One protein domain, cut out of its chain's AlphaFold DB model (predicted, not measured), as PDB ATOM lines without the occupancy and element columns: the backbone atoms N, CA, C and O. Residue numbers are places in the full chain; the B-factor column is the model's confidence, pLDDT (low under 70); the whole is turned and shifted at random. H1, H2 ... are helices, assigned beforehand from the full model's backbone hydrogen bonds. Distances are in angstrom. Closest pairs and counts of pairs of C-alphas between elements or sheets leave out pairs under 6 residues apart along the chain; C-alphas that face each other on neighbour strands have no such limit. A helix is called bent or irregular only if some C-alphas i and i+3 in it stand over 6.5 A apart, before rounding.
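AT A GLANCE: This is residues 249 to 327 of the 513 residues of the protein "Hypothetical protein" of Symbiodinium natans (UniProt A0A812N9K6). One long helix, H2, runs along one side of the domain, and two shorter helices pack on it: H4 on its first part and H3, folding back after a tight turn, on its later part. The small helices H1 and H5 lie on the side away from H2, H5 packed on H4 and H1 near the end of H3. The printed part has 79 residues with five named helices, H1 to H5 in order along the chain, and no named strand; the class is all helix. It is compact, with a radius of gyration of the C-alphas of 12.5 A, and spans 37 by 27 by 22 A.

IN THESE COORDINATES: H1, residues 249 to 253, begins at C-alpha 249 at (-61.046, 37.119, -7.114) and is 6.0 A long from first to last C-alpha. H2, residues 264 to 284, is 30.6 A long and begins at C-alpha 264 at (-40.234, 44.442, 15.570). It has a kink of 25 degrees near residue 271 and is irregular, with C-alphas 265 and 268 7.3 A apart. H3, residues 287 to 294, is 10.6 A long, and H4, residues 304 to 316, is 18.3 A long. H5, residues 320 to 325, is 8.8 A long and ends at C-alpha 325 at (-46.871, 41.588, -9.547).

HOW THE PARTS SIT: H2 touches H3 with residues 274 to 281 alone, and the closest C-alphas, those of Val 281 and Ala 289, are 5.1 A apart. The two form a helical hairpin, at a shallow tilt of 25 degrees, opposite ways. H2 touches H4 with residues 264 to 273 alone, closest at the C-alphas of Ala 266 and Leu 309, 5.9 A apart; their shallow tilt is 31 degrees and they run the same way. H4 touches H5 with residues 311 to 315 alone, at a steep tilt of 54 degrees, opposite ways; the closest C-alphas, of Arg 311 and Leu 323, are 7.3 A apart. H1 touches no helix; it is close to H3 but not clearly touching, with the C-alphas of Ile 251 and Leu 294 at 7.2 A. H3 and H5 are only just apart, closest at 8.0 A. In H1, H3, H4 and H5 every O i to N i+4 pair is within hydrogen-bond range; in H2 it is 15 of 17.

THE WHOLE: The C-alphas farthest apart, those of His 283 and Lys 302, are 37.7 A from each other. The printed part has no cut, and no link is long. The mean pLDDT of the printed part is 80.1; residues 296 to 306, of which 304 to 306 belong to H4, are under 70.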
ATOM      1  N   GLU A 249     -61.328  38.528  -6.831       84.75
ATOM      2  CA  GLU A 249     -61.046  37.119  -7.114       84.75
ATOM      3  C   GLU A 249     -59.540  36.845  -7.242       84.75
ATOM      4  O   GLU A 249     -59.020  35.892  -6.652       84.75
ATOM      5  N   ALA A 250     -58.803  37.704  -7.955       86.25
ATOM      6  CA  ALA A 250     -57.353  37.594  -8.065       86.25
ATOM      7  C   ALA A 250     -56.674  37.751  -6.696       86.25
ATOM      8  O   ALA A 250     -55.698  37.052  -6.415       86.25
ATOM      9  N   ILE A 251     -57.195  38.626  -5.829       85.94
ATOM     10  CA  ILE A 251     -56.699  38.804  -4.461       85.94
ATOM     11  C   ILE A 251     -56.938  37.545  -3.628       85.94
ATOM     12  O   ILE A 251     -56.010  37.031  -3.005       85.94
ATOM     13  N   GLN A 252     -58.158  37.014  -3.645       82.00
ATOM     14  CA  GLN A 252     -58.545  35.856  -2.839       82.00
ATOM     15  C   GLN A 252     -57.838  34.564  -3.286       82.00
ATOM     16  O   GLN A 252     -57.493  33.712  -2.464       82.00
ATOM     17  N   SER A 253     -57.599  34.420  -4.590       80.94
ATOM     18  CA  SER A 253     -56.899  33.274  -5.178       80.94
ATOM     19  C   SER A 253     -55.372  33.406  -5.130       80.94
ATOM     20  O   SER A 253     -54.659  32.402  -5.273       80.94
ATOM     21  N   ALA A 254     -54.841  34.608  -4.878       75.81
ATOM     22  CA  ALA A 254     -53.414  34.837  -4.732       75.81
ATOM     23  C   ALA A 254     -52.884  34.127  -3.484       75.81
ATOM     24  O   ALA A 254     -53.005  34.587  -2.352       75.81
ATOM     25  N   ARG A 255     -52.218  32.991  -3.691       74.56
ATOM     26  CA  ARG A 255     -51.557  32.202  -2.639       74.56
ATOM     27  C   ARG A 255     -50.263  32.868  -2.173       74.56
ATOM     28  O   ARG A 255     -49.177  32.290  -2.281       74.56
ATOM     29  N   THR A 256     -50.363  34.100  -1.695       78.00
ATOM     30  CA  THR A 256     -49.225  34.890  -1.242       78.00
ATOM     31  C   THR A 256     -48.860  34.474   0.182       78.00
ATOM     32  O   THR A 256     -49.657  34.616   1.109       78.00
ATOM     33  N   PRO A 257     -47.657  33.918   0.401       75.81
ATOM     34  CA  PRO A 257     -47.239  33.539   1.734       75.81
ATOM     35  C   PRO A 257     -46.995  34.804   2.559       75.81
ATOM     36  O   PRO A 257     -46.097  35.585   2.258       75.81
ATOM     37  N   THR A 258     -47.757  34.963   3.635       82.12
ATOM     38  CA  THR A 258     -47.600  36.052   4.608       82.12
ATOM     39  C   THR A 258     -46.618  35.677   5.715       82.12
ATOM     40  O   THR A 258     -46.539  34.503   6.105       82.12
ATOM     41  N   LEU A 259     -45.941  36.657   6.313       83.00
ATOM     42  CA  LEU A 259     -45.227  36.443   7.575       83.00
ATOM     43  C   LEU A 259     -46.198  36.036   8.693       83.00
ATOM     44  O   LEU A 259     -47.363  36.423   8.686       83.00
ATOM     45  N   ARG A 260     -45.727  35.244   9.660       83.69
ATOM     46  CA  ARG A 260     -46.508  34.933  10.872       83.69
ATOM     47  C   ARG A 260     -46.494  36.090  11.869       83.69
ATOM     48  O   ARG A 260     -47.506  36.333  12.511       83.69
ATOM     49  N   HIS A 261     -45.365  36.794  11.916       85.31
ATOM     50  CA  HIS A 261     -45.091  37.940  12.773       85.31
ATOM     51  C   HIS A 261     -44.567  39.105  11.935       85.31
ATOM     52  O   HIS A 261     -43.774  38.903  11.012       85.31
ATOM     53  N   VAL A 262     -44.979  40.314  12.287       86.81
ATOM     54  CA  VAL A 262     -44.407  41.570  11.816       86.81
ATOM     55  C   VAL A 262     -43.080  41.791  12.552       86.81
ATOM     56  O   VAL A 262     -43.061  41.801  13.792       86.81
ATOM     57  N   PRO A 263     -41.957  41.957  11.825       86.81
ATOM     58  CA  PRO A 263     -40.663  42.251  12.434       86.81
ATOM     59  C   PRO A 263     -40.759  43.456  13.370       86.81
ATOM     60  O   PRO A 263     -41.399  44.441  13.013       86.81
ATOM     61  N   ALA A 264     -40.111  43.404  14.540       85.88
ATOM     62  CA  ALA A 264     -40.234  44.442  15.570       85.88
ATOM     63  C   ALA A 264     -39.995  45.862  15.025       85.88
ATOM     64  O   ALA A 264     -40.808  46.748  15.272       85.88
ATOM     65  N   ALA A 265     -38.959  46.035  14.197       82.75
ATOM     66  CA  ALA A 265     -38.621  47.305  13.550       82.75
ATOM     67  C   ALA A 265     -39.704  47.841  12.589       82.75
ATOM     68  O   ALA A 265     -39.759  49.036  12.344       82.75
ATOM     69  N   ALA A 266     -40.574  46.975  12.056       86.25
ATOM     70  CA  ALA A 266     -41.624  47.338  11.104       86.25
ATOM     71  C   ALA A 266     -43.008  47.508  11.753       86.25
ATOM     72  O   ALA A 266     -43.953  47.898  11.074       86.25
ATOM     73  N   ARG A 267     -43.165  47.211  13.052       88.06
ATOM     74  CA  ARG A 267     -44.481  47.219  13.723       88.06
ATOM     75  C   ARG A 267     -45.135  48.595  13.741       88.06
ATOM     76  O   ARG A 267     -46.346  48.682  13.571       88.06
ATOM     77  N   HIS A 268     -44.343  49.653  13.912       84.75
ATOM     78  CA  HIS A 268     -44.854  51.021  13.911       84.75
ATOM     79  C   HIS A 268     -45.380  51.423  12.530       84.75
ATOM     80  O   HIS A 268     -46.547  51.782  12.404       84.75
ATOM     81  N   THR A 269     -44.569  51.255  11.482       84.88
ATOM     82  CA  THR A 269     -44.978  51.513  10.092       84.88
ATOM     83  C   THR A 269     -46.175  50.652   9.686       84.88
ATOM     84  O   THR A 269     -47.123  51.147   9.082       84.88
ATOM     85  N   TRP A 270     -46.188  49.377  10.084       90.06
ATOM     86  CA  TRP A 270     -47.331  48.490   9.882       90.06
ATOM     87  C   TRP A 270     -48.607  49.018  10.541       90.06
ATOM     88  O   TRP A 270     -49.656  49.037   9.904       90.06
ATOM     89  N   CYS A 271     -48.521  49.467  11.796       88.00
ATOM     90  CA  CYS A 271     -49.653  50.043  12.515       88.00
ATOM     91  C   CYS A 271     -50.208  51.275  11.795       88.00
ATOM     92  O   CYS A 271     -51.417  51.359  11.576       88.00
ATOM     93  N   GLN A 272     -49.336  52.184  11.351       84.94
ATOM     94  CA  GLN A 272     -49.738  53.368  10.590       84.94
ATOM     95  C   GLN A 272     -50.447  52.996   9.281       84.94
ATOM     96  O   GLN A 272     -51.531  53.507   8.998       84.94
ATOM     97  N   LEU A 273     -49.860  52.091   8.493       87.94
ATOM     98  CA  LEU A 273     -50.422  51.655   7.214       87.94
ATOM     99  C   LEU A 273     -51.770  50.962   7.378       87.94
ATOM    100  O   LEU A 273     -52.719  51.277   6.662       87.94
ATOM    101  N   LEU A 274     -51.866  50.056   8.347       90.69
ATOM    102  CA  LEU A 274     -53.099  49.338   8.622       90.69
ATOM    103  C   LEU A 274     -54.195  50.279   9.125       90.69
ATOM    104  O   LEU A 274     -55.331  50.174   8.678       90.69
ATOM    105  N   THR A 275     -53.856  51.230   9.998       87.56
ATOM    106  CA  THR A 275     -54.803  52.243  10.485       87.56
ATOM    107  C   THR A 275     -55.340  53.090   9.333       87.56
ATOM    108  O   THR A 275     -56.548  53.278   9.237       87.56
ATOM    109  N   ARG A 276     -54.472  53.541   8.414       84.81
ATOM    110  CA  ARG A 276     -54.882  54.296   7.215       84.81
ATOM    111  C   ARG A 276     -55.782  53.473   6.292       84.81
ATOM    112  O   ARG A 276     -56.789  53.989   5.821       84.81
ATOM    113  N   ALA A 277     -55.449  52.204   6.058       88.56
ATOM    114  CA  ALA A 277     -56.261  51.317   5.224       88.56
ATOM    115  C   ALA A 277     -57.641  51.039   5.850       88.56
ATOM    116  O   ALA A 277     -58.655  51.085   5.157       88.56
ATOM    117  N   LEU A 278     -57.695  50.809   7.167       91.56
ATOM    118  CA  LEU A 278     -58.952  50.644   7.904       91.56
ATOM    119  C   LEU A 278     -59.792  51.926   7.879       91.56
ATOM    120  O   LEU A 278     -60.988  51.847   7.622       91.56
ATOM    121  N   ALA A 279     -59.172  53.095   8.069       86.69
ATOM    122  CA  ALA A 279     -59.853  54.384   7.981       86.69
ATOM    123  C   ALA A 279     -60.414  54.638   6.574       86.69
ATOM    124  O   ALA A 279     -61.564  55.042   6.434       86.69
ATOM    125  N   ALA A 280     -59.649  54.338   5.519       81.88
ATOM    126  CA  ALA A 280     -60.123  54.446   4.140       81.88
ATOM    127  C   ALA A 280     -61.367  53.578   3.887       81.88
ATOM    128  O   ALA A 280     -62.319  54.041   3.260       81.88
ATOM    129  N   VAL A 281     -61.383  52.348   4.409       91.62
ATOM    130  CA  VAL A 281     -62.551  51.460   4.330       91.62
ATOM    131  C   VAL A 281     -63.722  51.993   5.152       91.62
ATOM    132  O   VAL A 281     -64.841  52.019   4.651       91.62
ATOM    133  N   ALA A 282     -63.483  52.442   6.384       89.38
ATOM    134  CA  ALA A 282     -64.531  52.960   7.257       89.38
ATOM    135  C   ALA A 282     -65.185  54.241   6.708       89.38
ATOM    136  O   ALA A 282     -66.396  54.400   6.834       89.38
ATOM    137  N   HIS A 283     -64.398  55.136   6.101       84.12
ATOM    138  CA  HIS A 283     -64.872  56.431   5.609       84.12
ATOM    139  C   HIS A 283     -65.401  56.386   4.176       84.12
ATOM    140  O   HIS A 283     -66.494  56.882   3.928       84.12
ATOM    141  N   ARG A 284     -64.634  55.830   3.227       86.44
ATOM    142  CA  ARG A 284     -65.033  55.835   1.808       86.44
ATOM    143  C   ARG A 284     -65.884  54.632   1.439       86.44
ATOM    144  O   ARG A 284     -66.768  54.752   0.603       86.44
ATOM    145  N   ASN A 285     -65.592  53.480   2.047       90.00
ATOM    146  CA  ASN A 285     -66.281  52.211   1.811       90.00
ATOM    147  C   ASN A 285     -66.459  51.863   0.319       90.00
ATOM    148  O   ASN A 285     -67.470  51.293  -0.080       90.00
ATOM    149  N   ASP A 286     -65.481  52.218  -0.510       87.25
ATOM    150  CA  ASP A 286     -65.499  51.953  -1.944       87.25
ATOM    151  C   ASP A 286     -64.652  50.722  -2.294       87.25
ATOM    152  O   ASP A 286     -63.876  50.194  -1.487       87.25
ATOM    153  N   GLU A 287     -64.793  50.256  -3.530       87.19
ATOM    154  CA  GLU A 287     -64.083  49.083  -4.027       87.19
ATOM    155  C   GLU A 287     -62.558  49.201  -3.894       87.19
ATOM    156  O   GLU A 287     -61.889  48.244  -3.494       87.19
ATOM    157  N   ARG A 288     -61.993  50.380  -4.165       87.19
ATOM    158  CA  ARG A 288     -60.549  50.612  -4.089       87.19
ATOM    159  C   ARG A 288     -60.027  50.467  -2.662       87.19
ATOM    160  O   ARG A 288     -59.016  49.798  -2.460       87.19
ATOM    161  N   ALA A 289     -60.697  51.062  -1.673       88.25
ATOM    162  CA  ALA A 289     -60.316  50.959  -0.264       88.25
ATOM    163  C   ALA A 289     -60.281  49.496   0.191       88.25
ATOM    164  O   ALA A 289     -59.335  49.065   0.855       88.25
ATOM    165  N   TRP A 290     -61.285  48.719  -0.219       91.94
ATOM    166  CA  TRP A 290     -61.359  47.295   0.079       91.94
ATOM    167  C   TRP A 290     -60.266  46.492  -0.628       91.94
ATOM    168  O   TRP A 290     -59.602  45.691   0.026       91.94
ATOM    169  N   ARG A 291     -60.018  46.713  -1.927       90.44
ATOM    170  CA  ARG A 291     -58.917  46.044  -2.642       90.44
ATOM    171  C   ARG A 291     -57.578  46.319  -1.951       90.44
ATOM    172  O   ARG A 291     -56.847  45.379  -1.653       90.44
ATOM    173  N   GLU A 292     -57.296  47.572  -1.600       88.56
ATOM    174  CA  GLU A 292     -56.061  47.955  -0.906       88.56
ATOM    175  C   GLU A 292     -55.925  47.299   0.480       88.56
ATOM    176  O   GLU A 292     -54.869  46.747   0.791       88.56
ATOM    177  N   LEU A 293     -56.980  47.283   1.301       90.31
ATOM    178  CA  LEU A 293     -56.942  46.635   2.619       90.31
ATOM    179  C   LEU A 293     -56.697  45.117   2.519       90.31
ATOM    180  O   LEU A 293     -56.014  44.540   3.368       90.31
ATOM    181  N   LEU A 294     -57.268  44.465   1.503       87.44
ATOM    182  CA  LEU A 294     -57.200  43.011   1.326       87.44
ATOM    183  C   LEU A 294     -55.925  42.544   0.598       87.44
ATOM    184  O   LEU A 294     -55.600  41.355   0.637       87.44
ATOM    185  N   MET A 295     -55.163  43.457  -0.011       83.12
ATOM    186  CA  MET A 295     -53.843  43.189  -0.593       83.12
ATOM    187  C   MET A 295     -52.777  43.012   0.511       83.12
ATOM    188  O   MET A 295     -51.918  43.860   0.744       83.12
ATOM    189  N   GLY A 296     -52.834  41.880   1.218       62.22
ATOM    190  CA  GLY A 296     -51.944  41.529   2.332       62.22
ATOM    191  C   GLY A 296     -50.501  41.150   1.944       62.22
ATOM    192  O   GLY A 296     -50.225  40.588   0.884       62.22
ATOM    193  N   GLY A 297     -49.559  41.452   2.850       56.62
ATOM    194  CA  GLY A 297     -48.107  41.472   2.615       56.62
ATOM    195  C   GLY A 297     -47.350  40.129   2.560       56.62
ATOM    196  O   GLY A 297     -47.778  39.084   3.048       56.62
ATOM    197  N   LYS A 298     -46.149  40.196   1.970       54.69
ATOM    198  CA  LYS A 298     -45.260  39.084   1.569       54.69
ATOM    199  C   LYS A 298     -44.424  38.485   2.714       54.69
ATOM    200  O   LYS A 298     -44.232  39.096   3.759       54.69
ATOM    201  N   ARG A 299     -43.823  37.310   2.472       51.06
ATOM    202  CA  ARG A 299     -42.828  36.642   3.337       51.06
ATOM    203  C   ARG A 299     -41.444  36.602   2.689       51.06
ATOM    204  O   ARG A 299     -41.284  35.991   1.637       51.06
ATOM    205  N   HIS A 300     -40.428  37.119   3.386       47.00
ATOM    206  CA  HIS A 300     -39.010  36.948   3.044       47.00
ATOM    207  C   HIS A 300     -38.252  36.236   4.180       47.00
ATOM    208  O   HIS A 300     -38.480  36.519   5.353       47.00
ATOM    209  N   ARG A 301     -37.395  35.254   3.848       50.94
ATOM    210  CA  ARG A 301     -36.815  34.313   4.835       50.94
ATOM    211  C   ARG A 301     -35.495  34.768   5.470       50.94
ATOM    212  O   ARG A 301     -35.231  34.350   6.590       50.94
ATOM    213  N   LYS A 302     -34.668  35.560   4.775       46.44
ATOM    214  CA  LYS A 302     -33.291  35.885   5.219       46.44
ATOM    215  C   LYS A 302     -33.093  37.336   5.674       46.44
ATOM    216  O   LYS A 302     -32.203  37.594   6.470       46.44
ATOM    217  N   ALA A 303     -33.949  38.255   5.232       55.09
ATOM    218  CA  ALA A 303     -33.906  39.671   5.605       55.09
ATOM    219  C   ALA A 303     -35.332  40.178   5.849       55.09
ATOM    220  O   ALA A 303     -35.857  40.966   5.074       55.09
ATOM    221  N   ALA A 304     -36.019  39.615   6.846       65.75
ATOM    222  CA  ALA A 304     -37.447  39.866   7.030       65.75
ATOM    223  C   ALA A 304     -37.739  41.335   7.374       65.75
ATOM    224  O   ALA A 304     -38.700  41.878   6.851       65.75
ATOM    225  N   ALA A 305     -36.916  41.984   8.206       69.75
ATOM    226  CA  ALA A 305     -37.151  43.361   8.646       69.75
ATOM    227  C   ALA A 305     -36.944  44.396   7.528       69.75
ATOM    228  O   ALA A 305     -37.897  45.088   7.186       69.75
ATOM    229  N   SER A 306     -35.751  44.461   6.921       69.12
ATOM    230  CA  SER A 306     -35.447  45.429   5.852       69.12
ATOM    231  C   SER A 306     -36.341  45.241   4.631       69.12
ATOM    232  O   SER A 306     -36.895  46.209   4.133       69.12
ATOM    233  N   PHE A 307     -36.580  43.992   4.216       75.94
ATOM    234  CA  PHE A 307     -37.511  43.699   3.126       75.94
ATOM    235  C   PHE A 307     -38.944  44.129   3.453       75.94
ATOM    236  O   PHE A 307     -39.658  44.601   2.580       75.94
ATOM    237  N   THR A 308     -39.401  43.944   4.697       79.88
ATOM    238  CA  THR A 308     -40.755  44.371   5.083       79.88
ATOM    239  C   THR A 308     -40.867  45.894   5.082       79.88
ATOM    240  O   THR A 308     -41.874  46.409   4.613       79.88
ATOM    241  N   LEU A 309     -39.842  46.602   5.564       78.69
ATOM    242  CA  LEU A 309     -39.803  48.066   5.567       78.69
ATOM    243  C   LEU A 309     -39.777  48.647   4.147       78.69
ATOM    244  O   LEU A 309     -40.598  49.500   3.851       78.69
ATOM    245  N   ASP A 310     -38.923  48.126   3.264       79.50
ATOM    246  CA  ASP A 310     -38.851  48.511   1.843       79.50
ATOM    247  C   ASP A 310     -40.207  48.350   1.133       79.50
ATOM    248  O   ASP A 310     -40.709  49.256   0.475       79.50
ATOM    249  N   ARG A 311     -40.891  47.225   1.369       82.19
ATOM    250  CA  ARG A 311     -42.243  46.982   0.840       82.19
ATOM    251  C   ARG A 311     -43.281  47.960   1.381       82.19
ATOM    252  O   ARG A 311     -44.189  48.347   0.653       82.19
ATOM    253  N   MET A 312     -43.195  48.299   2.666       85.00
ATOM    254  CA  MET A 312     -44.082  49.285   3.285       85.00
ATOM    255  C   MET A 312     -43.821  50.683   2.729       85.00
ATOM    256  O   MET A 312     -44.774  51.425   2.527       85.00
ATOM    257  N   GLN A 313     -42.563  51.015   2.446       78.62
ATOM    258  CA  GLN A 313     -42.185  52.269   1.812       78.62
ATOM    259  C   GLN A 313     -42.729  52.352   0.378       78.62
ATOM    260  O   GLN A 313     -43.477  53.277   0.089       78.62
ATOM    261  N   GLN A 314     -42.505  51.337  -0.462       75.12
ATOM    262  CA  GLN A 314     -43.103  51.253  -1.808       75.12
ATOM    263  C   GLN A 314     -44.638  51.346  -1.770       75.12
ATOM    264  O   GLN A 314     -45.270  51.932  -2.646       75.12
ATOM    265  N   TRP A 315     -45.272  50.789  -0.728       83.00
ATOM    266  CA  TRP A 315     -46.718  50.921  -0.537       83.00
ATOM    267  C   TRP A 315     -47.121  52.375  -0.269       83.00
ATOM    268  O   TRP A 315     -48.127  52.838  -0.803       83.00
ATOM    269  N   GLN A 316     -46.345  53.096   0.545       77.56
ATOM    270  CA  GLN A 316     -46.551  54.523   0.814       77.56
ATOM    271  C   GLN A 316     -46.294  55.391  -0.419       77.56
ATOM    272  O   GLN A 316     -47.019  56.357  -0.619       77.56
ATOM    273  N   GLU A 317     -45.324  55.017  -1.251       72.31
ATOM    274  CA  GLU A 317     -45.003  55.660  -2.536       72.31
ATOM    275  C   GLU A 317     -46.047  55.355  -3.626       72.31
ATOM    276  O   GLU A 317     -46.016  55.920  -4.713       72.31
ATOM    277  N   GLY A 318     -47.020  54.490  -3.323       74.56
ATOM    278  CA  GLY A 318     -48.159  54.210  -4.183       74.56
ATOM    279  C   GLY A 318     -47.952  53.073  -5.180       74.56
ATOM    280  O   GLY A 318     -48.871  52.788  -5.950       74.56
ATOM    281  N   GLU A 319     -46.832  52.348  -5.109       77.56
ATOM    282  CA  GLU A 319     -46.438  51.267  -6.024       77.56
ATOM    283  C   GLU A 319     -47.221  49.947  -5.827       77.56
ATOM    284  O   GLU A 319     -46.680  48.838  -5.850       77.56
ATOM    285  N   ARG A 320     -48.539  50.026  -5.627       81.38
ATOM    286  CA  ARG A 320     -49.408  48.890  -5.264       81.38
ATOM    287  C   ARG A 320     -49.365  47.748  -6.282       81.38
ATOM    288  O   ARG A 320     -49.332  46.582  -5.888       81.38
ATOM    289  N   LEU A 321     -49.350  48.067  -7.577       79.50
ATOM    290  CA  LEU A 321     -49.324  47.073  -8.658       79.50
ATOM    291  C   LEU A 321     -47.964  46.392  -8.786       79.50
ATOM    292  O   LEU A 321     -47.908  45.166  -8.786       79.50
ATOM    293  N   SER A 322     -46.872  47.155  -8.760       80.38
ATOM    294  CA  SER A 322     -45.509  46.605  -8.707       80.38
ATOM    295  C   SER A 322     -45.347  45.663  -7.506       80.38
ATOM    296  O   SER A 322     -44.858  44.528  -7.613       80.38
ATOM    297  N   LEU A 323     -45.861  46.071  -6.340       81.94
ATOM    298  CA  LEU A 323     -45.921  45.216  -5.160       81.94
ATOM    299  C   LEU A 323     -46.755  43.955  -5.398       81.94
ATOM    300  O   LEU A 323     -46.358  42.875  -4.954       81.94
ATOM    301  N   TRP A 324     -47.880  44.048  -6.097       82.44
ATOM    302  CA  TRP A 324     -48.706  42.895  -6.422       82.44
ATOM    303  C   TRP A 324     -48.012  41.928  -7.384       82.44
ATOM    304  O   TRP A 324     -47.943  40.731  -7.110       82.44
ATOM    305  N   GLU A 325     -47.461  42.409  -8.487       82.88
ATOM    306  CA  GLU A 325     -46.871  41.588  -9.547       82.88
ATOM    307  C   GLU A 325     -45.601  40.884  -9.084       82.88
ATOM    308  O   GLU A 325     -45.440  39.678  -9.268       82.88
ATOM    309  N   THR A 326     -44.747  41.585  -8.337       81.69
ATOM    310  CA  THR A 326     -43.489  41.027  -7.818       81.69
ATOM    311  C   THR A 326     -43.698  40.050  -6.649       81.69
ATOM    312  O   THR A 326     -42.783  39.802  -5.851       81.69
ATOM    313  N   ARG A 327     -44.932  39.593  -6.375       79.56
ATOM    314  CA  ARG A 327     -45.249  38.769  -5.191       79.56
ATOM    315  C   ARG A 327     -44.818  37.318  -5.382       79.56
ATOM    316  O   ARG A 327     -45.081  36.736  -6.429       79.56
TER     317      ARG A 327